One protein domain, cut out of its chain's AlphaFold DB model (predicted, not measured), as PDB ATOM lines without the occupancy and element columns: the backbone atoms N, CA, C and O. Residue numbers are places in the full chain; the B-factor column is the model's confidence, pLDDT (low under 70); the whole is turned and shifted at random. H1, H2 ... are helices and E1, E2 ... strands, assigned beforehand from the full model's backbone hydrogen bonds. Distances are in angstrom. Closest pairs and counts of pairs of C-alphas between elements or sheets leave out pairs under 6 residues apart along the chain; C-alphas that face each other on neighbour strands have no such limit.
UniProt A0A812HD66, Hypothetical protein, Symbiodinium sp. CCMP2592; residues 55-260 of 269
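AT A GLANCE: This is residues 55 to 260 of the 269 residues of the protein "Hypothetical protein" of Symbiodinium sp. CCMP2592 (UniProt A0A812HD66). Two twisted four-stranded sheets, E1 to E4 and E8 to E11, face each other as a sandwich, its layers close together where E1 begins and spread like a V toward the other end, where the small strand pairs E5 with E6 and E7 with E12 lie. Short H1 and a long loop, residues 196 to 222, lie at that wide end. The printed part has 206 residues, 86 of them, under half, in named elements, in the order E1 to E9, H1, E10 to E12; the class is mostly strand and each sheet is antiparallel. The whole is compact, with a radius of gyration of the C-alphas of 18.0 A, yet flat, spanning 62 by 51 by 22 A.

HOW THE PARTS SIT: Start with E1, residues 60 to 71, E2, 85 to 96, E3, 100 to 105, and E4, 110 to 116: they form a meander, each strand the antiparallel neighbour of the one before. Look for N 63 and O 93 at 2.9 A, N 94 and O 102 at 2.9 A, and N 101 and O 115 at 2.8 A. E1 bends by 59 degrees at residue 64, and E2 by 60 degrees at residue 90. E5, residues 130 to 132, and E6, 145 to 147, form a hairpin, with N 132 and O 145 at 2.8 A. E7, residues 154 to 156, is the antiparallel neighbour of E12, 254 to 256, with N 156 and O 254 at 2.8 A. The second sheet runs E8, residues 169 to 175, E9, 180 to 188, E10, 223 to 231, E11, 238 to 244; see N 171 and O 184 at 2.9 A, N 183 and O 228 at 2.9 A, and N 227 and O 240 at 2.8 A. Its strands stand at 31 degrees to those of the first sheet; the closest C-alphas of E1 and E10 are those of Val 60 and Arg 231, 6.4 A apart. H1, residues 191 to 195, is on neither of these two sheets, and its O i to N i+4 pair is within hydrogen-bond range.

IN THESE COORDINATES: Find C-alpha 60 at (223.641, 374.928, 511.376); E1 runs 32.3 A from there, and E2 returns over 32.8 A. From C-alpha 180 at (228.254, 370.399, 510.520), E9 runs 25.8 A; E10 measures 25.4 A and E8 20.4 A. E12 ends at C-alpha 256, (236.600, 372.457, 487.510).

THE WHOLE: The C-alphas of Asp 55 and Asp 210 are farthest apart, 62.7 A. The printed part has no cut. Long links join E1 to E2, E4 to E5, E5 to E6, E7 to E8 and H1 to E10. Mean pLDDT of the printed part is 84.4; 41 residues are under 70, among them 124 to 147.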
ATOM      1  N   ASP A  55     219.697 372.317 522.396       51.91
ATOM      2  CA  ASP A  55     220.216 373.664 522.101       51.91
ATOM      3  C   ASP A  55     221.433 373.619 521.153       51.91
ATOM      4  O   ASP A  55     221.721 374.582 520.451       51.91
ATOM      5  N   LEU A  56     222.122 372.472 521.087       50.78
ATOM      6  CA  LEU A  56     223.196 372.194 520.122       50.78
ATOM      7  C   LEU A  56     222.671 371.745 518.742       50.78
ATOM      8  O   LEU A  56     223.416 371.756 517.767       50.78
ATOM      9  N   LEU A  57     221.391 371.363 518.638       51.31
ATOM     10  CA  LEU A  57     220.812 370.731 517.445       51.31
ATOM     11  C   LEU A  57     220.562 371.682 516.254       51.31
ATOM     12  O   LEU A  57     220.230 371.202 515.168       51.31
ATOM     13  N   GLU A  58     220.764 372.996 516.394       69.12
ATOM     14  CA  GLU A  58     220.450 373.968 515.327       69.12
ATOM     15  C   GLU A  58     221.506 375.069 515.124       69.12
ATOM     16  O   GLU A  58     221.192 376.152 514.646       69.12
ATOM     17  N   ARG A  59     222.790 374.815 515.423       88.19
ATOM     18  CA  ARG A  59     223.857 375.792 515.094       88.19
ATOM     19  C   ARG A  59     224.181 375.872 513.601       88.19
ATOM     20  O   ARG A  59     224.810 376.828 513.162       88.19
ATOM     21  N   VAL A  60     223.737 374.878 512.834       94.62
ATOM     22  CA  VAL A  60     223.641 374.928 511.376       94.62
ATOM     23  C   VAL A  60     222.253 374.428 511.001       94.62
ATOM     24  O   VAL A  60     221.891 373.290 511.303       94.62
ATOM     25  N   THR A  61     221.463 375.277 510.363       95.19
ATOM     26  CA  THR A  61     220.106 374.970 509.915       95.19
ATOM     27  C   THR A  61     220.106 374.623 508.431       95.19
ATOM     28  O   THR A  61     220.985 375.040 507.683       95.19
ATOM     29  N   LEU A  62     219.128 373.819 508.014       96.06
ATOM     30  CA  LEU A  62     218.845 373.521 506.613       96.06
ATOM     31  C   LEU A  62     217.386 373.881 506.360       96.06
ATOM     32  O   LEU A  62     216.500 373.332 507.015       96.06
ATOM     33  N   THR A  63     217.137 374.770 505.408       96.88
ATOM     34  CA  THR A  63     215.786 375.175 505.005       96.88
ATOM     35  C   THR A  63     215.584 374.959 503.512       96.88
ATOM     36  O   THR A  63     216.536 374.970 502.732       96.88
ATOM     37  N   THR A  64     214.338 374.735 503.106       97.19
ATOM     38  CA  THR A  64     213.945 374.600 501.699       97.19
ATOM     39  C   THR A  64     213.218 375.853 501.240       97.19
ATOM     40  O   THR A  64     212.357 376.361 501.957       97.19
ATOM     41  N   SER A  65     213.509 376.312 500.030       96.38
ATOM     42  CA  SER A  65     212.837 377.444 499.389       96.38
ATOM     43  C   SER A  65     212.747 377.219 497.880       96.38
ATOM     44  O   SER A  65     213.085 376.144 497.378       96.38
ATOM     45  N   THR A  66     212.318 378.237 497.141       94.31
ATOM     46  CA  THR A  66     212.586 378.338 495.705       94.31
ATOM     47  C   THR A  66     213.706 379.343 495.442       94.31
ATOM     48  O   THR A  66     214.132 380.078 496.344       94.31
ATOM     49  N   HIS A  67     214.231 379.323 494.223       90.50
ATOM     50  CA  HIS A  67     215.126 380.327 493.670       90.50
ATOM     51  C   HIS A  67     214.655 380.671 492.256       90.50
ATOM     52  O   HIS A  67     214.383 379.770 491.457       90.50
ATOM     53  N   THR A  68     214.565 381.963 491.962       87.31
ATOM     54  CA  THR A  68     214.153 382.472 490.655       87.31
ATOM     55  C   THR A  68     215.352 382.526 489.723       87.31
ATOM     56  O   THR A  68     216.318 383.244 489.970       87.31
ATOM     57  N   LEU A  69     215.279 381.789 488.623       82.62
ATOM     58  CA  LEU A  69     216.217 381.898 487.515       82.62
ATOM     59  C   LEU A  69     215.698 382.902 486.498       82.62
ATOM     60  O   LEU A  69     214.501 382.946 486.231       82.62
ATOM     61  N   TYR A  70     216.611 383.680 485.927       79.69
ATOM     62  CA  TYR A  70     216.323 384.752 484.980       79.69
ATOM     63  C   TYR A  70     217.008 384.464 483.641       79.69
ATOM     64  O   TYR A  70     218.237 384.351 483.581       79.69
ATOM     65  N   TYR A  71     216.224 384.393 482.564       74.38
ATOM     66  CA  TYR A  71     216.689 384.078 481.212       74.38
ATOM     67  C   TYR A  71     216.226 385.123 480.197       74.38
ATOM     68  O   TYR A  71     215.030 385.355 480.048       74.38
ATOM     69  N   ALA A  72     217.155 385.718 479.457       68.25
ATOM     70  CA  ALA A  72     216.839 386.590 478.325       68.25
ATOM     71  C   ALA A  72     216.781 385.760 477.030       68.25
ATOM     72  O   ALA A  72     217.841 385.313 476.612       68.25
ATOM     73  N   PRO A  73     215.607 385.551 476.400       66.56
ATOM     74  CA  PRO A  73     215.398 384.555 475.339       66.56
ATOM     75  C   PRO A  73     216.361 384.691 474.150       66.56
ATOM     76  O   PRO A  73     216.747 383.673 473.574       66.56
ATOM     77  N   ASP A  74     216.782 385.919 473.841       67.12
ATOM     78  CA  ASP A  74     217.737 386.243 472.788       67.12
ATOM     79  C   ASP A  74     218.899 387.107 473.313       67.12
ATOM     80  O   ASP A  74     218.767 387.878 474.264       67.12
ATOM     81  N   PHE A  75     220.059 387.033 472.648       64.19
ATOM     82  CA  PHE A  75     221.258 387.793 473.038       64.19
ATOM     83  C   PHE A  75     221.059 389.321 473.121       64.19
ATOM     84  O   PHE A  75     221.569 389.919 474.070       64.19
ATOM     85  N   PRO A  76     220.326 389.983 472.200       71.69
ATOM     86  CA  PRO A  76     220.067 391.422 472.294       71.69
ATOM     87  C   PRO A  76     219.254 391.846 473.524       71.69
ATOM     88  O   PRO A  76     219.222 393.034 473.837       71.69
ATOM     89  N   ASP A  77     218.604 390.902 474.206       69.06
ATOM     90  CA  ASP A  77     217.730 391.168 475.349       69.06
ATOM     91  C   ASP A  77     218.464 391.026 476.696       69.06
ATOM     92  O   ASP A  77     217.894 391.265 477.761       69.06
ATOM     93  N   VAL A  78     219.747 390.652 476.678       65.56
ATOM     94  CA  VAL A  78     220.574 390.545 477.885       65.56
ATOM     95  C   VAL A  78     220.709 391.912 478.555       65.56
ATOM     96  O   VAL A  78     221.149 392.883 477.942       65.56
ATOM     97  N   GLY A  79     220.361 391.978 479.842       65.31
ATOM     98  CA  GLY A  79     220.344 393.218 480.622       65.31
ATOM     99  C   GLY A  79     219.070 394.055 480.455       65.31
ATOM    100  O   GLY A  79     218.862 394.986 481.234       65.31
ATOM    101  N   ASP A  80     218.186 393.707 479.512       73.56
ATOM    102  CA  ASP A  80     216.840 394.272 479.411       73.56
ATOM    103  C   ASP A  80     215.860 393.445 480.255       73.56
ATOM    104  O   ASP A  80     215.250 392.477 479.798       73.56
ATOM    105  N   MET A  81     215.677 393.862 481.508       73.00
ATOM    106  CA  MET A  81     214.800 393.178 482.466       73.00
ATOM    107  C   MET A  81     213.334 393.083 482.017       73.00
ATOM    108  O   MET A  81     212.591 392.281 482.576       73.00
ATOM    109  N   THR A  82     212.898 393.860 481.017       78.75
ATOM    110  CA  THR A  82     211.522 393.784 480.495       78.75
ATOM    111  C   THR A  82     211.286 392.573 479.593       78.75
ATOM    112  O   THR A  82     210.139 392.193 479.364       78.75
ATOM    113  N   LYS A  83     212.363 391.947 479.112       75.25
ATOM    114  CA  LYS A  83     212.330 390.810 478.186       75.25
ATOM    115  C   LYS A  83     212.838 389.513 478.805       75.25
ATOM    116  O   LYS A  83     212.877 388.477 478.149       75.25
ATOM    117  N   VAL A  84     213.214 389.559 480.077       74.62
ATOM    118  CA  VAL A  84     213.678 388.397 480.826       74.62
ATOM    119  C   VAL A  84     212.486 387.516 481.215       74.62
ATOM    120  O   VAL A  84     211.519 387.960 481.829       74.62
ATOM    121  N   THR A  85     212.579 386.237 480.877       78.19
ATOM    122  CA  THR A  85     211.707 385.164 481.364       78.19
ATOM    123  C   THR A  85     212.237 384.593 482.676       78.19
ATOM    124  O   THR A  85     213.431 384.692 482.967       78.19
ATOM    125  N   THR A  86     211.357 383.994 483.478       82.94
ATOM    126  CA  THR A  86     211.715 383.448 484.791       82.94
ATOM    127  C   THR A  86     211.310 381.988 484.959       82.94
ATOM    128  O   THR A  86     210.352 381.516 484.347       82.94
ATOM    129  N   GLU A  87     212.048 381.268 485.802       84.69
ATOM    130  CA  GLU A  87     211.742 379.900 486.230       84.69
ATOM    131  C   GLU A  87     212.021 379.768 487.727       84.69
ATOM    132  O   GLU A  87     213.129 380.040 488.182       84.69
ATOM    133  N   GLU A  88     211.036 379.303 488.488       90.12
ATOM    134  CA  GLU A  88     211.232 378.946 489.891       90.12
ATOM    135  C   GLU A  88     211.783 377.526 489.997       90.12
ATOM    136  O   GLU A  88     211.155 376.569 489.533       90.12
ATOM    137  N   VAL A  89     212.931 377.367 490.655       90.62
ATOM    138  CA  VAL A  89     213.521 376.052 490.931       90.62
ATOM    139  C   VAL A  89     213.602 375.785 492.433       90.62
ATOM    140  O   VAL A  89     213.842 376.714 493.207       90.62
ATOM    141  N   PRO A  90     213.438 374.529 492.890       95.88
ATOM    142  CA  PRO A  90     213.673 374.177 494.286       95.88
ATOM    143  C   PRO A  90     215.109 374.483 494.720       95.88
ATOM    144  O   PRO A  90     216.066 374.201 493.989       95.88
ATOM    145  N   ALA A  91     215.246 375.008 495.934       96.62
ATOM    146  CA  ALA A  91     216.515 375.387 496.529       96.62
ATOM    147  C   ALA A  91     216.599 374.977 498.007       96.62
ATOM    148  O   ALA A  91     215.591 374.803 498.698       96.62
ATOM    149  N   TRP A  92     217.830 374.852 498.492       98.31
ATOM    150  CA  TRP A  92     218.160 374.489 499.867       98.31
ATOM    151  C   TRP A  92     219.166 375.481 500.420       98.31
ATOM    152  O   TRP A  92     220.157 375.774 499.756       98.31
ATOM    153  N   THR A  93     218.929 375.983 501.625       97.81
ATOM    154  CA  THR A  93     219.807 376.954 502.277       97.81
ATOM    155  C   THR A  93     220.369 376.362 503.555       97.81
ATOM    156  O   THR A  93     219.602 375.948 504.427       97.81
ATOM    157  N   LEU A  94     221.696 376.339 503.661       97.94
ATOM    158  CA  LEU A  94     222.390 376.178 504.931       97.94
ATOM    159  C   LEU A  94     222.616 377.548 505.556       97.94
ATOM    160  O   LEU A  94     223.028 378.471 504.858       97.94
ATOM    161  N   GLU A  95     222.400 377.662 506.860       97.06
ATOM    162  CA  GLU A  95     222.730 378.866 507.623       97.06
ATOM    163  C   GLU A  95     223.311 378.482 508.979       97.06
ATOM    164  O   GLU A  95     222.731 377.643 509.669       97.06
ATOM    165  N   ASN A  96     224.452 379.063 509.351       96.19
ATOM    166  CA  ASN A  96     225.086 378.795 510.640       96.19
ATOM    167  C   ASN A  96     224.919 379.938 511.652       96.19
ATOM    168  O   ASN A  96     224.485 381.042 511.334       96.19
ATOM    169  N   ASP A  97     225.329 379.678 512.890       94.19
ATOM    170  CA  ASP A  97     225.295 380.611 514.022       94.19
ATOM    171  C   ASP A  97     226.237 381.828 513.898       94.19
ATOM    172  O   ASP A  97     226.290 382.674 514.793       94.19
ATOM    173  N   ARG A  98     226.983 381.932 512.795       95.38
ATOM    174  CA  ARG A  98     227.804 383.094 512.426       95.38
ATOM    175  C   ARG A  98     227.171 383.940 511.325       95.38
ATOM    176  O   ARG A  98     227.828 384.861 510.843       95.38
ATOM    177  N   GLY A  99     225.940 383.619 510.922       94.62
ATOM    178  CA  GLY A  99     225.207 384.333 509.882       94.62
ATOM    179  C   GLY A  99     225.683 384.024 508.462       94.62
ATOM    180  O   GLY A  99     225.287 384.732 507.540       94.62
ATOM    181  N   VAL A 100     226.527 383.000 508.261       97.44
ATOM    182  CA  VAL A 100     226.920 382.544 506.918       97.44
ATOM    183  C   VAL A 100     225.771 381.742 506.327       97.44
ATOM    184  O   VAL A 100     225.315 380.777 506.939       97.44
ATOM    185  N   ARG A 101     225.337 382.117 505.125       97.38
ATOM    186  CA  ARG A 101     224.232 381.500 504.389       97.38
ATOM    187  C   ARG A 101     224.726 381.000 503.041       97.38
ATOM    188  O   ARG A 101     225.358 381.745 502.295       97.38
ATOM    189  N   ALA A 102     224.422 379.748 502.721       97.25
ATOM    190  CA  ALA A 102     224.744 379.125 501.443       97.25
ATOM    191  C   ALA A 102     223.482 378.501 500.836       97.25
ATOM    192  O   ALA A 102     222.971 377.510 501.361       97.25
ATOM    193  N   LYS A 103     222.983 379.069 499.733       96.50
ATOM    194  CA  LYS A 103     221.824 378.560 498.988       96.50
ATOM    195  C   LYS A 103     222.280 377.779 497.767       96.50
ATOM    196  O   LYS A 103     223.108 378.242 496.986       96.50
ATOM    197  N   VAL A 104     221.698 376.604 497.583       96.38
ATOM    198  CA  VAL A 104     222.065 375.631 496.559       96.38
ATOM    199  C   VAL A 104     220.826 375.218 495.773       96.38
ATOM    200  O   VAL A 104     219.748 375.059 496.345       96.38
ATOM    201  N   MET A 105     220.986 374.986 494.471       94.88
ATOM    202  CA  MET A 105     219.967 374.402 493.601       94.88
ATOM    203  C   MET A 105     220.504 373.184 492.844       94.88
ATOM    204  O   MET A 105     221.691 373.085 492.530       94.88
ATOM    205  N   ARG A 106     219.599 372.264 492.491       94.44
ATOM    206  CA  ARG A 106     219.938 371.059 491.712       94.44
ATOM    207  C   ARG A 106     220.359 371.375 490.283       94.44
ATOM    208  O   ARG A 106     221.170 370.650 489.711       94.44
ATOM    209  N   LYS A 107     219.775 372.414 489.685       89.88
ATOM    210  CA  LYS A 107     220.029 372.770 488.289       89.88
ATOM    211  C   LYS A 107     221.482 373.218 488.136       89.88
ATOM    212  O   LYS A 107     221.901 374.189 488.759       89.88
ATOM    213  N   GLY A 108     222.259 372.477 487.351       88.88
ATOM    214  CA  GLY A 108     223.670 372.772 487.115       88.88
ATOM    215  C   GLY A 108     224.620 372.485 488.272       88.88
ATOM    216  O   GLY A 108     225.780 372.877 488.174       88.88
ATOM    217  N   GLY A 109     224.145 371.862 489.358       92.31
ATOM    218  CA  GLY A 109     224.950 371.634 490.558       92.31
ATOM    219  C   GLY A 109     225.541 372.937 491.112       92.31
ATOM    220  O   GLY A 109     226.763 373.087 491.145       92.31
ATOM    221  N   ASN A 110     224.682 373.896 491.487       93.12
ATOM    222  CA  ASN A 110     225.083 375.285 491.731       93.12
ATOM    223  C   ASN A 110     224.794 375.767 493.163       93.12
ATOM    224  O   ASN A 110     223.667 375.646 493.644       93.12
ATOM    225  N   LEU A 111     225.789 376.393 493.796       95.31
ATOM    226  CA  LEU A 111     225.633 377.287 494.942       95.31
ATOM    227  C   LEU A 111     225.344 378.695 494.408       95.31
ATOM    228  O   LEU A 111     226.246 379.380 493.934       95.31
ATOM    229  N   VAL A 112     224.083 379.113 494.476       91.75
ATOM    230  CA  VAL A 112     223.572 380.351 493.857       91.75
ATOM    231  C   VAL A 112     223.633 381.570 494.767       91.75
ATOM    232  O   VAL A 112     223.664 382.692 494.279       91.75
ATOM    233  N   GLU A 113     223.693 381.364 496.081       92.12
ATOM    234  CA  GLU A 113     223.854 382.443 497.054       92.12
ATOM    235  C   GLU A 113     224.899 382.030 498.085       92.12
ATOM    236  O   GLU A 113     224.814 380.949 498.667       92.12
ATOM    237  N   LEU A 114     225.854 382.916 498.329       94.88
ATOM    238  CA  LEU A 114     226.756 382.885 499.467       94.88
ATOM    239  C   LEU A 114     226.686 384.268 500.083       94.88
ATOM    240  O   LEU A 114     227.087 385.238 499.438       94.88
ATOM    241  N   SER A 115     226.167 384.367 501.295       94.19
ATOM    242  CA  SER A 115     226.061 385.639 501.989       94.19
ATOM    243  C   SER A 115     226.468 385.508 503.448       94.19
ATOM    244  O   SER A 115     226.452 384.419 504.021       94.19
ATOM    245  N   LYS A 116     226.878 386.622 504.049       94.38
ATOM    246  CA  LYS A 116     227.061 386.727 505.496       94.38
ATOM    247  C   LYS A 116     226.506 388.056 505.962       94.38
ATOM    248  O   LYS A 116     226.830 389.083 505.372       94.38
ATOM    249  N   ASP A 117     225.649 388.030 506.977       87.25
ATOM    250  CA  ASP A 117     225.022 389.238 507.532       87.25
ATOM    251  C   ASP A 117     224.323 390.099 506.451       87.25
ATOM    252  O   ASP A 117     224.305 391.324 506.509       87.25
ATOM    253  N   GLY A 118     223.772 389.444 505.419       84.31
ATOM    254  CA  GLY A 118     223.120 390.093 504.275       84.31
ATOM    255  C   GLY A 118     224.060 390.575 503.161       84.31
ATOM    256  O   GLY A 118     223.572 390.992 502.112       84.31
ATOM    257  N   HIS A 119     225.381 390.484 503.330       89.12
ATOM    258  CA  HIS A 119     226.353 390.836 502.293       89.12
ATOM    259  C   HIS A 119     226.582 389.662 501.327       89.12
ATOM    260  O   HIS A 119     227.009 388.598 501.783       89.12
ATOM    261  N   PRO A 120     226.321 389.819 500.015       89.62
ATOM    262  CA  PRO A 120     226.552 388.767 499.029       89.62
ATOM    263  C   PRO A 120     228.037 388.670 498.652       89.62
ATOM    264  O   PRO A 120     228.689 389.672 498.374       89.62
ATOM    265  N   TYR A 121     228.557 387.446 498.588       90.69
ATOM    266  CA  TYR A 121     229.933 387.142 498.178       90.69
ATOM    267  C   TYR A 121     230.020 386.488 496.809       90.69
ATOM    268  O   TYR A 121     231.085 386.470 496.209       90.69
ATOM    269  N   VAL A 122     228.923 385.947 496.300       90.38
ATOM    270  CA  VAL A 122     228.839 385.442 494.930       90.38
ATOM    271  C   VAL A 122     227.797 386.249 494.190       90.38
ATOM    272  O   VAL A 122     226.871 386.795 494.791       90.38
ATOM    273  N   TRP A 123     227.975 386.361 492.882       84.25
ATOM    274  CA  TRP A 123     227.016 387.062 492.053       84.25
ATOM    275  C   TRP A 123     225.719 386.251 491.999       84.25
ATOM    276  O   TRP A 123     225.678 385.178 491.393       84.25
ATOM    277  N   ASP A 124     224.694 386.776 492.669       68.19
ATOM    278  CA  ASP A 124     223.318 386.305 492.584       68.19
ATOM    279  C   ASP A 124     222.700 386.919 491.325       68.19
ATOM    280  O   ASP A 124     222.666 388.145 491.166       68.19
ATOM    281  N   ASN A 125     222.283 386.052 490.406       67.44
ATOM    282  CA  ASN A 125     221.894 386.302 489.019       67.44
ATOM    283  C   ASN A 125     220.591 387.129 488.844       67.44
ATOM    284  O   ASN A 125     219.742 386.874 487.993       67.44
ATOM    285  N   THR A 126     220.410 388.144 489.675       64.62
ATOM    286  CA  THR A 126     219.191 388.945 489.837       64.62
ATOM    287  C   THR A 126     218.934 389.929 488.693       64.62
ATOM    288  O   THR A 126     217.833 390.459 488.575       64.62
ATOM    289  N   LYS A 127     219.933 390.175 487.832       59.03
ATOM    290  CA  LYS A 127     219.850 391.075 486.665       59.03
ATOM    291  C   LYS A 127     219.831 390.329 485.317       59.03
ATOM    292  O   LYS A 127     220.029 390.949 484.275       59.03
ATOM    293  N   GLY A 128     219.592 389.014 485.339       55.88
ATOM    294  CA  GLY A 128     219.613 388.149 484.158       55.88
ATOM    295  C   GLY A 128     220.950 387.433 483.968       55.88
ATOM    296  O   GLY A 128     222.012 388.042 484.114       55.88
ATOM    297  N   ALA A 129     220.884 386.135 483.636       61.91
ATOM    298  CA  ALA A 129     222.073 385.314 483.402       61.91
ATOM    299  C   ALA A 129     222.957 385.918 482.319       61.91
ATOM    300  O   ALA A 129     222.464 386.432 481.314       61.91
ATOM    301  N   ILE A 130     224.275 385.761 482.479       63.28
ATOM    302  CA  ILE A 130     225.191 385.969 481.359       63.28
ATOM    303  C   ILE A 130     224.819 384.924 480.313       63.28
ATOM    304  O   ILE A 130     225.000 383.722 480.539       63.28
ATOM    305  N   TYR A 131     224.262 385.398 479.201       61.38
ATOM    306  CA  TYR A 131     223.912 384.564 478.069       61.38
ATOM    307  C   TYR A 131     225.074 384.514 477.081       61.38
ATOM    308  O   TYR A 131     225.463 385.524 476.495       61.38
ATOM    309  N   TYR A 132     225.620 383.325 476.867       58.59
ATOM    310  CA  TYR A 132     226.513 383.061 475.749       58.59
ATOM    311  C   TYR A 132     225.630 382.562 474.613       58.59
ATOM    312  O   TYR A 132     224.993 381.530 474.776       58.59
ATOM    313  N   GLY A 133     225.551 383.300 473.506       55.09
ATOM    314  CA  GLY A 133     224.628 383.032 472.396       55.09
ATOM    315  C   GLY A 133     224.625 381.599 471.850       55.09
ATOM    316  O   GLY A 133     225.585 380.847 472.018       55.09
ATOM    317  N   VAL A 134     223.550 381.241 471.136       59.62
ATOM    318  CA  VAL A 134     223.501 380.051 470.262       59.62
ATOM    319  C   VAL A 134     224.728 380.053 469.341       59.62
ATOM    320  O   VAL A 134     225.103 381.099 468.809       59.62
ATOM    321  N   ASN A 135     225.361 378.895 469.146       56.00
ATOM    322  CA  ASN A 135     226.606 378.744 468.376       56.00
ATOM    323  C   ASN A 135     227.791 379.572 468.903       56.00
ATOM    324  O   ASN A 135     228.746 379.832 468.162       56.00
ATOM    325  N   SER A 136     227.760 379.989 470.173       57.97
ATOM    326  CA  SER A 136     228.940 380.554 470.814       57.97
ATOM    327  C   SER A 136     230.096 379.571 470.679       57.97
ATOM    328  O   SER A 136     230.002 378.410 471.071       57.97
ATOM    329  N   SER A 137     231.228 380.047 470.160       56.47
ATOM    330  CA  SER A 137     232.424 379.210 470.077       56.47
ATOM    331  C   SER A 137     232.938 378.797 471.468       56.47
ATOM    332  O   SER A 137     233.755 377.889 471.571       56.47
ATOM    333  N   THR A 138     232.469 379.443 472.533       55.56
ATOM    334  CA  THR A 138     232.817 379.173 473.937       55.56
ATOM    335  C   THR A 138     231.985 378.032 474.532       55.56
ATOM    336  O   THR A 138     232.160 377.674 475.689       55.56
ATOM    337  N   PHE A 139     231.036 377.450 473.785       63.75
ATOM    338  CA  PHE A 139     230.170 376.416 474.338       63.75
ATOM    339  C   PHE A 139     230.046 375.180 473.442       63.75
ATOM    340  O   PHE A 139     229.887 375.325 472.232       63.75
ATOM    341  N   PRO A 140     230.121 373.953 474.010       53.41
ATOM    342  CA  PRO A 140     229.895 372.730 473.250       53.41
ATOM    343  C   PRO A 140     228.561 372.733 472.565       53.41
ATOM    344  O   PRO A 140     228.503 372.386 471.400       53.41
ATOM    345  N   LEU A 141     227.531 373.099 473.317       59.97
ATOM    346  CA  LEU A 141     226.148 372.965 472.925       59.97
ATOM    347  C   LEU A 141     225.723 374.111 472.007       59.97
ATOM    348  O   LEU A 141     226.084 375.266 472.218       59.97
ATOM    349  N   THR A 142     224.955 373.765 470.981       59.31
ATOM    350  CA  THR A 142     224.451 374.679 469.959       59.31
ATOM    351  C   THR A 142     223.501 375.702 470.547       59.31
ATOM    352  O   THR A 142     223.475 376.830 470.069       59.31
ATOM    353  N   ARG A 143     222.776 375.365 471.617       54.34
ATOM    354  CA  ARG A 143     222.010 376.338 472.399       54.34
ATOM    355  C   ARG A 143     222.902 377.384 473.062       54.34
ATOM    356  O   ARG A 143     224.019 377.099 473.486       54.34
ATOM    357  N   GLY A 144     222.357 378.577 473.256       56.53
ATOM    358  CA  GLY A 144     223.017 379.518 474.140       56.53
ATOM    359  C   GLY A 144     222.996 379.052 475.601       56.53
ATOM    360  O   GLY A 144     222.148 378.262 476.022       56.53
ATOM    361  N   LEU A 145     223.975 379.508 476.372       63.91
ATOM    362  CA  LEU A 145     224.193 379.178 477.776       63.91
ATOM    363  C   LEU A 145     223.755 380.349 478.642       63.91
ATOM    364  O   LEU A 145     224.307 381.429 478.498       63.91
ATOM    365  N   TYR A 146     222.895 380.096 479.623       67.31
ATOM    366  CA  TYR A 146     222.668 381.010 480.740       67.31
ATOM    367  C   TYR A 146     223.508 380.573 481.938       67.31
ATOM    368  O   TYR A 146     223.312 379.482 482.479       67.31
ATOM    369  N   ILE A 147     224.458 381.408 482.359       69.69
ATOM    370  CA  ILE A 147     225.192 381.183 483.606       69.69
ATOM    371  C   ILE A 147     224.483 381.913 484.739       69.69
ATOM    372  O   ILE A 147     224.509 383.139 484.804       69.69
ATOM    373  N   ASN A 148     223.923 381.136 485.662       74.31
ATOM    374  CA  ASN A 148     223.189 381.626 486.831       74.31
ATOM    375  C   ASN A 148     224.090 382.142 487.966       74.31
ATOM    376  O   ASN A 148     223.721 382.049 489.131       74.31
ATOM    377  N   GLY A 149     225.283 382.636 487.635       79.50
ATOM    378  CA  GLY A 149     226.279 383.050 488.619       79.50
ATOM    379  C   GLY A 149     226.649 381.946 489.614       79.50
ATOM    380  O   GLY A 149     226.612 380.753 489.285       79.50
ATOM    381  N   GLY A 150     227.013 382.365 490.827       89.94
ATOM    382  CA  GLY A 150     227.299 381.455 491.934       89.94
ATOM    383  C   GLY A 150     228.618 380.680 491.821       89.94
ATOM    384  O   GLY A 150     229.591 381.140 491.212       89.94
ATOM    385  N   VAL A 151     228.632 379.491 492.428       92.75
ATOM    386  CA  VAL A 151     229.719 378.505 492.387       92.75
ATOM    387  C   VAL A 151     229.176 377.169 491.898       92.75
ATOM    388  O   VAL A 151     228.340 376.549 492.556       92.75
ATOM    389  N   ARG A 152     229.677 376.692 490.758       90.19
ATOM    390  CA  ARG A 152     229.198 375.452 490.122       90.19
ATOM    391  C   ARG A 152     230.283 374.400 490.099       90.19
ATOM    392  O   ARG A 152     231.458 374.744 490.045       90.19
ATOM    393  N   PHE A 153     229.893 373.131 490.016       92.19
ATOM    394  CA  PHE A 153     230.812 372.075 489.607       92.19
ATOM    395  C   PHE A 153     230.607 371.742 488.127       92.19
ATOM    396  O   PHE A 153     229.641 371.089 487.740       92.19
ATOM    397  N   ALA A 154     231.515 372.214 487.279       89.75
ATOM    398  CA  ALA A 154     231.448 371.954 485.855       89.75
ATOM    399  C   ALA A 154     232.134 370.622 485.528       89.75
ATOM    400  O   ALA A 154     233.274 370.389 485.924       89.75
ATOM    401  N   ALA A 155     231.416 369.749 484.817       90.25
ATOM    402  CA  ALA A 155     231.792 368.357 484.589       90.25
ATOM    403  C   ALA A 155     231.835 367.999 483.094       90.25
ATOM    404  O   ALA A 155     231.112 368.580 482.281       90.25
ATOM    405  N   VAL A 156     232.635 366.981 482.767       88.75
ATOM    406  CA  VAL A 156     232.860 366.380 481.440       88.75
ATOM    407  C   VAL A 156     233.690 367.233 480.477       88.75
ATOM    408  O   VAL A 156     234.746 366.771 480.056       88.75
ATOM    409  N   THR A 157     233.243 368.431 480.102       82.56
ATOM    410  CA  THR A 157     233.861 369.263 479.041       82.56
ATOM    411  C   THR A 157     234.409 370.561 479.603       82.56
ATOM    412  O   THR A 157     233.661 371.133 480.364       82.56
ATOM    413  N   PRO A 158     235.568 371.105 479.195       76.06
ATOM    414  CA  PRO A 158     236.129 372.369 479.703       76.06
ATOM    415  C   PRO A 158     235.185 373.597 479.696       76.06
ATOM    416  O   PRO A 158     234.103 373.589 479.109       76.06
ATOM    417  N   GLU A 159     235.647 374.672 480.351       73.56
ATOM    418  CA  GLU A 159     235.038 376.017 480.474       73.56
ATOM    419  C   GLU A 159     233.755 376.093 481.303       73.56
ATOM    420  O   GLU A 159     233.724 376.708 482.376       73.56
ATOM    421  N   HIS A 160     232.698 375.428 480.852       75.94
ATOM    422  CA  HIS A 160     231.387 375.547 481.485       75.94
ATOM    423  C   HIS A 160     230.680 374.215 481.779       75.94
ATOM    424  O   HIS A 160     229.648 374.220 482.452       75.94
ATOM    425  N   GLY A 161     231.265 373.088 481.366       84.69
ATOM    426  CA  GLY A 161     230.737 371.757 481.648       84.69
ATOM    427  C   GLY A 161     229.528 371.400 480.796       84.69
ATOM    428  O   GLY A 161     228.899 372.245 480.171       84.69
ATOM    429  N   LEU A 162     229.185 370.118 480.781       86.50
ATOM    430  CA  LEU A 162     228.072 369.614 479.984       86.50
ATOM    431  C   LEU A 162     226.719 369.752 480.693       86.50
ATOM    432  O   LEU A 162     225.703 369.998 480.052       86.50
ATOM    433  N   TYR A 163     226.715 369.599 482.017       88.75
ATOM    434  CA  TYR A 163     225.506 369.424 482.830       88.75
ATOM    435  C   TYR A 163     225.041 370.691 483.555       88.75
ATOM    436  O   TYR A 163     224.428 370.608 484.617       88.75
ATOM    437  N   TYR A 164     225.352 371.863 483.012       84.19
ATOM    438  CA  TYR A 164     225.114 373.176 483.627       84.19
ATOM    439  C   TYR A 164     223.635 373.570 483.768       84.19
ATOM    440  O   TYR A 164     223.322 374.459 484.552       84.19
ATOM    441  N   ASP A 165     222.726 372.947 483.020       81.31
ATOM    442  CA  ASP A 165     221.276 373.186 483.091       81.31
ATOM    443  C   ASP A 165     220.494 371.925 483.491       81.31
ATOM    444  O   ASP A 165     219.264 371.920 483.514       81.31
ATOM    445  N   THR A 166     221.211 370.838 483.752       88.56
ATOM    446  CA  THR A 166     220.638 369.537 484.062       88.56
ATOM    447  C   THR A 166     220.372 369.452 485.559       88.56
ATOM    448  O   THR A 166     221.072 370.078 486.355       88.56
ATOM    449  N   LEU A 167     219.368 368.680 485.969       92.56
ATOM    450  CA  LEU A 167     219.128 368.424 487.387       92.56
ATOM    451  C   LEU A 167     220.145 367.409 487.913       92.56
ATOM    452  O   LEU A 167     220.186 366.271 487.451       92.56
ATOM    453  N   TRP A 168     220.939 367.833 488.892       95.88
ATOM    454  CA  TRP A 168     221.801 366.958 489.681       95.88
ATOM    455  C   TRP A 168     220.985 366.333 490.809       95.88
ATOM    456  O   TRP A 168     219.996 366.914 491.261       95.88
ATOM    457  N   ASP A 169     221.369 365.159 491.284       97.44
ATOM    458  CA  ASP A 169     220.810 364.588 492.506       97.44
ATOM    459  C   ASP A 169     221.268 365.390 493.721       97.44
ATOM    460  O   ASP A 169     222.345 365.985 493.703       97.44
ATOM    461  N   VAL A 170     220.434 365.429 494.761       97.75
ATOM    462  CA  VAL A 170     220.734 366.127 496.012       97.75
ATOM    463  C   VAL A 170     220.605 365.171 497.188       97.75
ATOM    464  O   VAL A 170     219.587 364.496 497.344       97.75
ATOM    465  N   THR A 171     221.635 365.127 498.023       98.25
ATOM    466  CA  THR A 171     221.638 364.416 499.304       98.25
ATOM    467  C   THR A 171     222.176 365.325 500.403       98.25
ATOM    468  O   THR A 171     222.761 366.374 500.131       98.25
ATOM    469  N   PHE A 172     221.966 364.932 501.657       97.50
ATOM    470  CA  PHE A 172     222.357 365.721 502.822       97.50
ATOM    471  C   PHE A 172     223.162 364.861 503.788       97.50
ATOM    472  O   PHE A 172     222.824 363.698 504.006       97.50
ATOM    473  N   GLU A 173     224.191 365.448 504.383       96.31
ATOM    474  CA  GLU A 173     224.965 364.845 505.469       96.31
ATOM    475  C   GLU A 173     224.928 365.770 506.689       96.31
ATOM    476  O   GLU A 173     224.876 366.995 506.561       96.31
ATOM    477  N   GLN A 174     224.942 365.176 507.880       94.31
ATOM    478  CA  GLN A 174     225.038 365.884 509.150       94.31
ATOM    479  C   GLN A 174     226.058 365.168 510.033       94.31
ATOM    480  O   GLN A 174     226.012 363.944 510.157       94.31
ATOM    481  N   SER A 175     226.943 365.932 510.673       92.56
ATOM    482  CA  SER A 175     227.891 365.418 511.661       92.56
ATOM    483  C   SER A 175     227.639 366.070 513.017       92.56
ATOM    484  O   SER A 175     227.714 367.293 513.141       92.56
ATOM    485  N   GLU A 176     227.338 365.256 514.038       88.44
ATOM    486  CA  GLU A 176     227.271 365.731 515.430       88.44
ATOM    487  C   GLU A 176     228.663 366.105 515.957       88.44
ATOM    488  O   GLU A 176     228.791 367.083 516.684       88.44
ATOM    489  N   GLU A 177     229.703 365.354 515.581       88.25
ATOM    490  CA  GLU A 177     231.079 365.575 516.050       88.25
ATOM    491  C   GLU A 177     231.674 366.875 515.499       88.25
ATOM    492  O   GLU A 177     232.322 367.623 516.225       88.25
ATOM    493  N   GLU A 178     231.430 367.162 514.221       88.12
ATOM    494  CA  GLU A 178     231.931 368.377 513.573       88.12
ATOM    495  C   GLU A 178     230.954 369.560 513.657       88.12
ATOM    496  O   GLU A 178     231.231 370.611 513.077       88.12
ATOM    497  N   GLU A 179     229.800 369.374 514.310       92.62
ATOM    498  CA  GLU A 179     228.678 370.322 514.335       92.62
ATOM    499  C   GLU A 179     228.384 370.909 512.938       92.62
ATOM    500  O   GLU A 179     228.305 372.126 512.743       92.62
ATOM    501  N   SER A 180     228.280 370.028 511.936       95.38
ATOM    502  CA  SER A 180     228.254 370.399 510.520       95.38
ATOM    503  C   SER A 180     227.046 369.848 509.772       95.38
ATOM    504  O   SER A 180     226.467 368.818 510.136       95.38
ATOM    505  N   ARG A 181     226.667 370.545 508.696       97.19
ATOM    506  CA  ARG A 181     225.716 370.055 507.694       97.19
ATOM    507  C   ARG A 181     226.251 370.308 506.297       97.19
ATOM    508  O   ARG A 181     226.826 371.366 506.027       97.19
ATOM    509  N   SER A 182     225.995 369.359 505.408       98.19
ATOM    510  CA  SER A 182     226.398 369.419 504.011       98.19
ATOM    511  C   SER A 182     225.201 369.214 503.094       98.19
ATOM    512  O   SER A 182     224.389 368.314 503.307       98.19
ATOM    513  N   ILE A 183     225.127 370.022 502.040       98.62
ATOM    514  CA  ILE A 183     224.330 369.733 500.846       98.62
ATOM    515  C   ILE A 183     225.283 369.142 499.815       98.62
ATOM    516  O   ILE A 183     226.352 369.701 499.565       98.62
ATOM    517  N   ILE A 184     224.902 368.017 499.223       98.50
ATOM    518  CA  ILE A 184     225.731 367.274 498.280       98.50
ATOM    519  C   ILE A 184     224.970 367.177 496.977       98.50
ATOM    520  O   ILE A 184     223.871 366.632 496.934       98.50
ATOM    521  N   LEU A 185     225.564 367.706 495.919       98.44
ATOM    522  CA  LEU A 185     225.048 367.603 494.567       98.44
ATOM    523  C   LEU A 185     225.832 366.530 493.831       98.44
ATOM    524  O   LEU A 185     227.061 366.525 493.893       98.44
ATOM    525  N   SER A 186     225.154 365.647 493.104       98.06
ATOM    526  CA  SER A 186     225.841 364.631 492.311       98.06
ATOM    527  C   SER A 186     225.224 364.378 490.949       98.06
ATOM    528  O   SER A 186     224.009 364.439 490.785       98.06
ATOM    529  N   ILE A 187     226.060 364.025 489.979       97.38
ATOM    530  CA  ILE A 187     225.619 363.545 488.672       97.38
ATOM    531  C   ILE A 187     226.561 362.454 488.172       97.38
ATOM    532  O   ILE A 187     227.767 362.494 488.422       97.38
ATOM    533  N   THR A 188     226.010 361.479 487.456       96.88
ATOM    534  CA  THR A 188     226.796 360.443 486.778       96.88
ATOM    535  C   THR A 188     226.806 360.720 485.285       96.88
ATOM    536  O   THR A 188     225.751 360.932 484.686       96.88
ATOM    537  N   ASP A 189     227.984 360.671 484.671       94.62
ATOM    538  CA  ASP A 189     228.139 360.754 483.222       94.62
ATOM    539  C   ASP A 189     227.771 359.429 482.534       94.62
ATOM    540  O   ASP A 189     228.625 358.725 481.997       94.62
ATOM    541  N   SER A 190     226.493 359.060 482.601       93.81
ATOM    542  CA  SER A 190     225.944 357.870 481.952       93.81
ATOM    543  C   SER A 190     225.300 358.210 480.608       93.81
ATOM    544  O   SER A 190     224.899 359.349 480.353       93.81
ATOM    545  N   LEU A 191     225.135 357.200 479.749       91.44
ATOM    546  CA  LEU A 191     224.420 357.366 478.480       91.44
ATOM    547  C   LEU A 191     222.979 357.851 478.702       91.44
ATOM    548  O   LEU A 191     222.515 358.736 477.990       91.44
ATOM    549  N   GLU A 192     222.304 357.323 479.723       92.06
ATOM    550  CA  GLU A 192     220.958 357.758 480.109       92.06
ATOM    551  C   GLU A 192     220.943 359.249 480.475       92.06
ATOM    552  O   GLU A 192     220.070 359.996 480.039       92.06
ATOM    553  N   GLN A 193     221.943 359.719 481.226       91.25
ATOM    554  CA  GLN A 193     222.031 361.128 481.591       91.25
ATOM    555  C   GLN A 193     222.315 362.019 480.378       91.25
ATOM    556  O   GLN A 193     221.766 363.115 480.285       91.25
ATOM    557  N   ARG A 194     223.125 361.554 479.415       88.81
ATOM    558  CA  ARG A 194     223.348 362.262 478.140       88.81
ATOM    559  C   ARG A 194     222.076 362.374 477.303       88.81
ATOM    560  O   ARG A 194     221.895 363.379 476.628       88.81
ATOM    561  N   GLN A 195     221.195 361.378 477.359       86.81
ATOM    562  CA  GLN A 195     219.914 361.394 476.644       86.81
ATOM    563  C   GLN A 195     218.895 362.368 477.253       86.81
ATOM    564  O   GLN A 195     217.977 362.789 476.558       86.81
ATOM    565  N   LYS A 196     219.060 362.746 478.529       86.00
ATOM    566  CA  LYS A 196     218.221 363.745 479.217       86.00
ATOM    567  C   LYS A 196     218.632 365.191 478.929       86.00
ATOM    568  O   LYS A 196     217.986 366.109 479.429       86.00
ATOM    569  N   LEU A 197     219.717 365.413 478.188       82.38
ATOM    570  CA  LEU A 197     220.126 366.761 477.811       82.38
ATOM    571  C   LEU A 197     219.052 367.379 476.912       82.38
ATOM    572  O   LEU A 197     218.599 366.759 475.955       82.38
ATOM    573  N   ASN A 198     218.661 368.616 477.219       66.75
ATOM    574  CA  ASN A 198     217.602 369.322 476.492       66.75
ATOM    575  C   ASN A 198     217.970 369.648 475.026       66.75
ATOM    576  O   ASN A 198     217.095 370.041 474.262       66.75
ATOM    577  N   ASP A 199     219.245 369.519 474.639       66.56
ATOM    578  CA  ASP A 199     219.743 369.714 473.272       66.56
ATOM    579  C   ASP A 199     220.557 368.488 472.839       66.56
ATOM    580  O   ASP A 199     221.297 367.894 473.632       66.56
ATOM    581  N   THR A 200     220.427 368.117 471.568       63.44
ATOM    582  CA  THR A 200     221.256 367.085 470.947       63.44
ATOM    583  C   THR A 200     222.730 367.481 471.014       63.44
ATOM    584  O   THR A 200     223.096 368.623 470.747       63.44
ATOM    585  N   LEU A 201     223.586 366.522 471.384       70.31
ATOM    586  CA  LEU A 201     225.032 366.716 471.489       70.31
ATOM    587  C   LEU A 201     225.579 367.371 470.218       70.31
ATOM    588  O   LEU A 201     225.329 366.913 469.103       70.31
ATOM    589  N   SER A 202     226.332 368.446 470.386       62.97
ATOM    590  CA  SER A 202     226.745 369.265 469.256       62.97
ATOM    591  C   SER A 202     227.954 368.721 468.509       62.97
ATOM    592  O   SER A 202     228.811 368.030 469.055       62.97
ATOM    593  N   GLN A 203     228.026 369.111 467.240       61.62
ATOM    594  CA  GLN A 203     229.001 368.663 466.241       61.62
ATOM    595  C   GLN A 203     230.327 369.463 466.271       61.62
ATOM    596  O   GLN A 203     231.184 369.252 465.419       61.62
ATOM    597  N   GLY A 204     230.466 370.429 467.190       66.88
ATOM    598  CA  GLY A 204     231.504 371.471 467.179       66.88
ATOM    599  C   GLY A 204     232.850 371.073 467.806       66.88
ATOM    600  O   GLY A 204     233.365 369.986 467.575       66.88
ATOM    601  N   LYS A 205     233.428 371.962 468.634       71.56
ATOM    602  CA  LYS A 205     234.788 371.867 469.232       71.56
ATOM    603  C   LYS A 205     235.090 370.601 470.061       71.56
ATOM    604  O   LYS A 205     236.203 370.446 470.554       71.56
ATOM    605  N   TYR A 206     234.109 369.724 470.236       77.00
ATOM    606  CA  TYR A 206     234.178 368.520 471.062       77.00
ATOM    607  C   TYR A 206     234.064 367.224 470.249       77.00
ATOM    608  O   TYR A 206     234.077 366.137 470.829       77.00
ATOM    609  N   SER A 207     233.985 367.333 468.923       78.00
ATOM    610  CA  SER A 207     234.091 366.214 467.990       78.00
ATOM    611  C   SER A 207     235.546 366.016 467.557       78.00
ATOM    612  O   SER A 207     236.285 366.974 467.326       78.00
ATOM    613  N   LEU A 208     235.966 364.761 467.435       80.06
ATOM    614  CA  LEU A 208     237.186 364.365 466.733       80.06
ATOM    615  C   LEU A 208     236.992 364.529 465.209       80.06
ATOM    616  O   LEU A 208     235.877 364.784 464.747       80.06
ATOM    617  N   PRO A 209     238.053 364.375 464.390       82.19
ATOM    618  CA  PRO A 209     237.957 364.497 462.929       82.19
ATOM    619  C   PRO A 209     236.980 363.525 462.248       82.19
ATOM    620  O   PRO A 209     236.669 363.708 461.077       82.19
ATOM    621  N   ASP A 210     236.499 362.505 462.966       79.62
ATOM    622  CA  ASP A 210     235.435 361.605 462.514       79.62
ATOM    623  C   ASP A 210     234.058 362.287 462.421       79.62
ATOM    624  O   ASP A 210     233.129 361.725 461.844       79.62
ATOM    625  N   GLY A 211     233.934 363.501 462.968       75.62
ATOM    626  CA  GLY A 211     232.713 364.293 462.961       75.62
ATOM    627  C   GLY A 211     231.642 363.768 463.912       75.62
ATOM    628  O   GLY A 211     230.532 364.281 463.889       75.62
ATOM    629  N   ALA A 212     231.934 362.768 464.749       82.56
ATOM    630  CA  ALA A 212     230.962 362.269 465.713       82.56
ATOM    631  C   ALA A 212     230.829 363.262 466.888       82.56
ATOM    632  O   ALA A 212     231.837 363.592 467.519       82.56
ATOM    633  N   PRO A 213     229.608 363.724 467.233       79.19
ATOM    634  CA  PRO A 213     229.388 364.612 468.369       79.19
ATOM    635  C   PRO A 213     230.038 364.106 469.639       79.19
ATOM    636  O   PRO A 213     229.880 362.938 469.996       79.19
ATOM    637  N   MET A 214     230.701 365.009 470.361       81.94
ATOM    638  CA  MET A 214     231.301 364.705 471.661       81.94
ATOM    639  C   MET A 214     232.309 363.541 471.635       81.94
ATOM    640  O   MET A 214     232.643 363.020 472.698       81.94
ATOM    641  N   SER A 215     232.829 363.123 470.473       85.56
ATOM    642  CA  SER A 215     233.753 361.981 470.402       85.56
ATOM    643  C   SER A 215     235.091 362.232 471.111       85.56
ATOM    644  O   SER A 215     235.762 361.278 471.503       85.56
ATOM    645  N   ALA A 216     235.448 363.493 471.395       83.69
ATOM    646  CA  ALA A 216     236.581 363.828 472.264       83.69
ATOM    647  C   ALA A 216     236.292 363.604 473.766       83.69
ATOM    648  O   ALA A 216     237.228 363.482 474.559       83.69
ATOM    649  N   TYR A 217     235.013 363.531 474.152       86.56
ATOM    650  CA  TYR A 217     234.514 363.351 475.521       86.56
ATOM    651  C   TYR A 217     233.416 362.273 475.554       86.56
ATOM    652  O   TYR A 217     232.237 362.594 475.786       86.56
ATOM    653  N   PRO A 218     233.788 361.000 475.300       88.00
ATOM    654  CA  PRO A 218     232.843 359.890 475.309       88.00
ATOM    655  C   PRO A 218     232.195 359.732 476.688       88.00
ATOM    656  O   PRO A 218     232.687 360.254 477.684       88.00
ATOM    657  N   VAL A 219     231.090 358.986 476.749       91.31
ATOM    658  CA  VAL A 219     230.441 358.624 478.019       91.31
ATOM    659  C   VAL A 219     231.450 357.915 478.921       91.31
ATOM    660  O   VAL A 219     232.035 356.906 478.524       91.31
ATOM    661  N   THR A 220     231.646 358.436 480.130       92.31
ATOM    662  CA  THR A 220     232.701 357.957 481.035       92.31
ATOM    663  C   THR A 220     232.202 357.142 482.225       92.31
ATOM    664  O   THR A 220     232.985 356.423 482.838       92.31
ATOM    665  N   ASN A 221     230.921 357.258 482.582       94.94
ATOM    666  CA  ASN A 221     230.341 356.789 483.844       94.94
ATOM    667  C   ASN A 221     231.023 357.354 485.106       94.94
ATOM    668  O   ASN A 221     230.822 356.821 486.196       94.94
ATOM    669  N   LEU A 222     231.807 358.431 484.986       96.12
ATOM    670  CA  LEU A 222     232.345 359.142 486.142       96.12
ATOM    671  C   LEU A 222     231.201 359.731 486.973       96.12
ATOM    672  O   LEU A 222     230.227 360.256 486.427       96.12
ATOM    673  N   VAL A 223     231.346 359.677 488.294       96.88
ATOM    674  CA  VAL A 223     230.432 360.320 489.239       96.88
ATOM    675  C   VAL A 223     231.075 361.611 489.723       96.88
ATOM    676  O   VAL A 223     232.153 361.593 490.317       96.88
ATOM    677  N   PHE A 224     230.405 362.729 489.482       97.19
ATOM    678  CA  PHE A 224     230.814 364.054 489.927       97.19
ATOM    679  C   PHE A 224     230.012 364.402 491.171       97.19
ATOM    680  O   PHE A 224     228.785 364.308 491.150       97.19
ATOM    681  N   ARG A 225     230.687 364.787 492.253       97.69
ATOM    682  CA  ARG A 225     230.051 365.171 493.515       97.69
ATOM    683  C   ARG A 225     230.570 366.513 494.015       97.69
ATOM    684  O   ARG A 225     231.771 366.766 493.973       97.69
ATOM    685  N   PHE A 226     229.666 367.354 494.497       97.81
ATOM    686  CA  PHE A 226     229.951 368.690 494.999       97.81
ATOM    687  C   PHE A 226     229.309 368.879 496.373       97.81
ATOM    688  O   PHE A 226     228.087 368.885 496.489       97.81
ATOM    689  N   TRP A 227     230.134 369.017 497.409       98.12
ATOM    690  CA  TRP A 227     229.704 369.293 498.776       98.12
ATOM    691  C   TRP A 227     229.792 370.783 499.057       98.12
ATOM    692  O   TRP A 227     230.834 371.409 498.846       98.12
ATOM    693  N   ILE A 228     228.722 371.297 499.647       98.44
ATOM    694  CA  ILE A 228     228.628 372.619 500.243       98.44
ATOM    695  C   ILE A 228     228.381 372.396 501.727       98.44
ATOM    696  O   ILE A 228     227.320 371.903 502.103       98.44
ATOM    697  N   THR A 229     229.368 372.709 502.563       98.31
ATOM    698  CA  THR A 229     229.323 372.409 503.999       98.31
ATOM    699  C   THR A 229     229.470 373.677 504.822       98.31
ATOM    700  O   THR A 229     230.394 374.460 504.592       98.31
ATOM    701  N   LEU A 230     228.594 373.834 505.813       97.94
ATOM    702  CA  LEU A 230     228.762 374.795 506.899       97.94
ATOM    703  C   LEU A 230     228.964 374.048 508.213       97.94
ATOM    704  O   LEU A 230     228.365 372.994 508.446       97.94
ATOM    705  N   ARG A 231     229.798 374.624 509.077       96.25
ATOM    706  CA  ARG A 231     229.983 374.189 510.462       96.25
ATOM    707  C   ARG A 231     229.604 375.310 511.416       96.25
ATOM    708  O   ARG A 231     229.653 376.490 511.052       96.25
ATOM    709  N   ALA A 232     229.237 374.937 512.634       94.81
ATOM    710  CA  ALA A 232     229.028 375.887 513.712       94.81
ATOM    711  C   ALA A 232     230.322 376.664 514.018       94.81
ATOM    712  O   ALA A 232     231.418 376.106 514.024       94.81
ATOM    713  N   GLY A 233     230.203 377.963 514.279       94.06
ATOM    714  CA  GLY A 233     231.318 378.834 514.641       94.06
ATOM    715  C   GLY A 233     232.236 379.261 513.489       94.06
ATOM    716  O   GLY A 233     233.043 380.166 513.693       94.06
ATOM    717  N   GLU A 234     232.112 378.677 512.293       95.56
ATOM    718  CA  GLU A 234     232.913 379.053 511.119       95.56
ATOM    719  C   GLU A 234     232.309 380.263 510.390       95.56
ATOM    720  O   GLU A 234     231.096 380.409 510.275       95.56
ATOM    721  N   ASP A 235     233.154 381.150 509.878       95.69
ATOM    722  CA  ASP A 235     232.756 382.320 509.086       95.69
ATOM    723  C   ASP A 235     233.016 382.142 507.582       95.69
ATOM    724  O   ASP A 235     233.005 383.111 506.824       95.69
ATOM    725  N   TYR A 236     233.211 380.897 507.148       95.38
ATOM    726  CA  TYR A 236     233.431 380.511 505.762       95.38
ATOM    727  C   TYR A 236     232.609 379.273 505.393       95.38
ATOM    728  O   TYR A 236     232.154 378.516 506.251       95.38
ATOM    729  N   VAL A 237     232.445 379.056 504.088       97.00
ATOM    730  CA  VAL A 237     231.853 377.838 503.526       97.00
ATOM    731  C   VAL A 237     232.949 376.886 503.061       97.00
ATOM    732  O   VAL A 237     233.952 377.300 502.477       97.00
ATOM    733  N   ARG A 238     232.760 375.589 503.298       97.31
ATOM    734  CA  ARG A 238     233.651 374.539 502.798       97.31
ATOM    735  C   ARG A 238     233.074 373.963 501.515       97.31
ATOM    736  O   ARG A 238     231.969 373.421 501.513       97.31
ATOM    737  N   LEU A 239     233.852 374.062 500.445       97.12
ATOM    738  CA  LEU A 239     233.524 373.510 499.138       97.12
ATOM    739  C   LEU A 239     234.453 372.334 498.841       97.12
ATOM    740  O   LEU A 239     235.673 372.472 498.914       97.12
ATOM    741  N   ARG A 240     233.883 371.179 498.494       96.19
ATOM    742  CA  ARG A 240     234.641 370.009 498.024       96.19
ATOM    743  C   ARG A 240     234.030 369.521 496.724       96.19
ATOM    744  O   ARG A 240     232.838 369.251 496.676       96.19
ATOM    745  N   ALA A 241     234.857 369.363 495.701       94.81
ATOM    746  CA  ALA A 241     234.487 368.719 494.450       94.81
ATOM    747  C   ALA A 241     235.255 367.400 494.321       94.81
ATOM    748  O   ALA A 241     236.447 367.341 494.626       94.81
ATOM    749  N   GLU A 242     234.579 366.341 493.890       95.50
ATOM    750  CA  GLU A 242     235.159 365.009 493.731       95.50
ATOM    751  C   GLU A 242     234.713 364.383 492.414       95.50
ATOM    752  O   GLU A 242     233.553 364.497 492.015       95.50
ATOM    753  N   VAL A 243     235.645 363.689 491.760       95.56
ATOM    754  CA  VAL A 243     235.375 362.863 490.584       95.56
ATOM    755  C   VAL A 243     235.725 361.426 490.936       95.56
ATOM    756  O   VAL A 243     236.880 361.107 491.217       95.56
ATOM    757  N   ILE A 244     234.724 360.556 490.913       95.56
ATOM    758  CA  ILE A 244     234.869 359.139 491.226       95.56
ATOM    759  C   ILE A 244     234.782 358.368 489.915       95.56
ATOM    760  O   ILE A 244     233.793 358.486 489.193       95.56
ATOM    761  N   ASN A 245     235.795 357.554 489.618       95.38
ATOM    762  CA  ASN A 245     235.701 356.553 488.561       95.38
ATOM    763  C   ASN A 245     235.223 355.230 489.171       95.38
ATOM    764  O   ASN A 245     236.003 354.584 489.873       95.38
ATOM    765  N   PRO A 246     233.960 354.821 488.949       93.88
ATOM    766  CA  PRO A 246     233.443 353.574 489.506       93.88
ATOM    767  C   PRO A 246     233.919 352.341 488.725       93.88
ATOM    768  O   PRO A 246     233.608 351.215 489.106       93.88
ATOM    769  N   THR A 247     234.631 352.534 487.613       88.38
ATOM    770  CA  THR A 247     235.081 351.461 486.729       88.38
ATOM    771  C   THR A 247     236.587 351.231 486.859       88.38
ATOM    772  O   THR A 247     237.331 352.086 487.336       88.38
ATOM    773  N   ALA A 248     237.050 350.065 486.409       88.56
ATOM    774  CA  ALA A 248     238.480 349.757 486.343       88.56
ATOM    775  C   ALA A 248     239.178 350.369 485.112       88.56
ATOM    776  O   ALA A 248     240.405 350.354 485.044       88.56
ATOM    777  N   ALA A 249     238.412 350.859 484.132       89.31
ATOM    778  CA  ALA A 249     238.944 351.431 482.903       89.31
ATOM    779  C   ALA A 249     239.295 352.908 483.100       89.31
ATOM    780  O   ALA A 249     238.613 353.626 483.834       89.31
ATOM    781  N   ASP A 250     240.331 353.379 482.407       89.06
ATOM    782  CA  ASP A 250     240.641 354.804 482.381       89.06
ATOM    783  C   ASP A 250     239.513 355.581 481.695       89.06
ATOM    784  O   ASP A 250     238.986 355.181 480.655       89.06
ATOM    785  N   ALA A 251     239.170 356.727 482.275       88.44
ATOM    786  CA  ALA A 251     238.145 357.625 481.772       88.44
ATOM    787  C   ALA A 251     238.752 359.001 481.492       88.44
ATOM    788  O   ALA A 251     239.543 359.517 482.282       88.44
ATOM    789  N   LYS A 252     238.363 359.613 480.370       84.12
ATOM    790  CA  LYS A 252     238.763 360.979 480.012       84.12
ATOM    791  C   LYS A 252     237.622 361.942 480.297       84.12
ATOM    792  O   LYS A 252     236.577 361.853 479.666       84.12
ATOM    793  N   GLY A 253     237.848 362.888 481.197       82.06
ATOM    794  CA  GLY A 253     236.908 363.967 481.478       82.06
ATOM    795  C   GLY A 253     237.630 365.199 482.004       82.06
ATOM    796  O   GLY A 253     238.741 365.105 482.524       82.06
ATOM    797  N   ALA A 254     236.993 366.355 481.860       86.94
ATOM    798  CA  ALA A 254     237.410 367.600 482.485       86.94
ATOM    799  C   ALA A 254     236.457 367.944 483.635       86.94
ATOM    800  O   ALA A 254     235.250 367.717 483.537       86.94
ATOM    801  N   ALA A 255     236.993 368.506 484.716       90.31
ATOM    802  CA  ALA A 255     236.185 369.020 485.809       90.31
ATOM    803  C   ALA A 255     236.869 370.232 486.456       90.31
ATOM    804  O   ALA A 255     238.084 370.216 486.650       90.31
ATOM    805  N   TRP A 256     236.115 371.284 486.767       89.50
ATOM    806  CA  TRP A 256     236.600 372.457 487.510       89.50
ATOM    807  C   TRP A 256     235.419 373.172 488.169       89.50
ATOM    808  O   TRP A 256     234.253 372.889 487.885       89.50
ATOM    809  N   MET A 257     235.724 374.098 489.073       90.94
ATOM    810  CA  MET A 257     234.728 374.815 489.859       90.94
ATOM    811  C   MET A 257     234.700 376.294 489.454       90.94
ATOM    812  O   MET A 257     235.458 377.085 490.019       90.94
ATOM    813  N   PRO A 258     233.901 376.691 488.443       86.94
ATOM    814  CA  PRO A 258     233.755 378.099 488.108       86.94
ATOM    815  C   PRO A 258     233.026 378.844 489.232       86.94
ATOM    816  O   PRO A 258     231.959 378.424 489.688       86.94
ATOM    817  N   MET A 259     233.608 379.972 489.633       88.81
ATOM    818  CA  MET A 259     233.098 380.868 490.665       88.81
ATOM    819  C   MET A 259     232.917 382.264 490.084       88.81
ATOM    820  O   MET A 259     233.791 382.766 489.376       88.81
ATOM    821  N   THR A 260     231.782 382.880 490.393       85.62
ATOM    822  CA  THR A 260     231.402 384.202 489.892       85.62
ATOM    823  C   THR A 260     231.166 385.133 491.067       85.62
ATOM    824  O   THR A 260     230.264 384.908 491.873       85.62
TER     825      THR A 260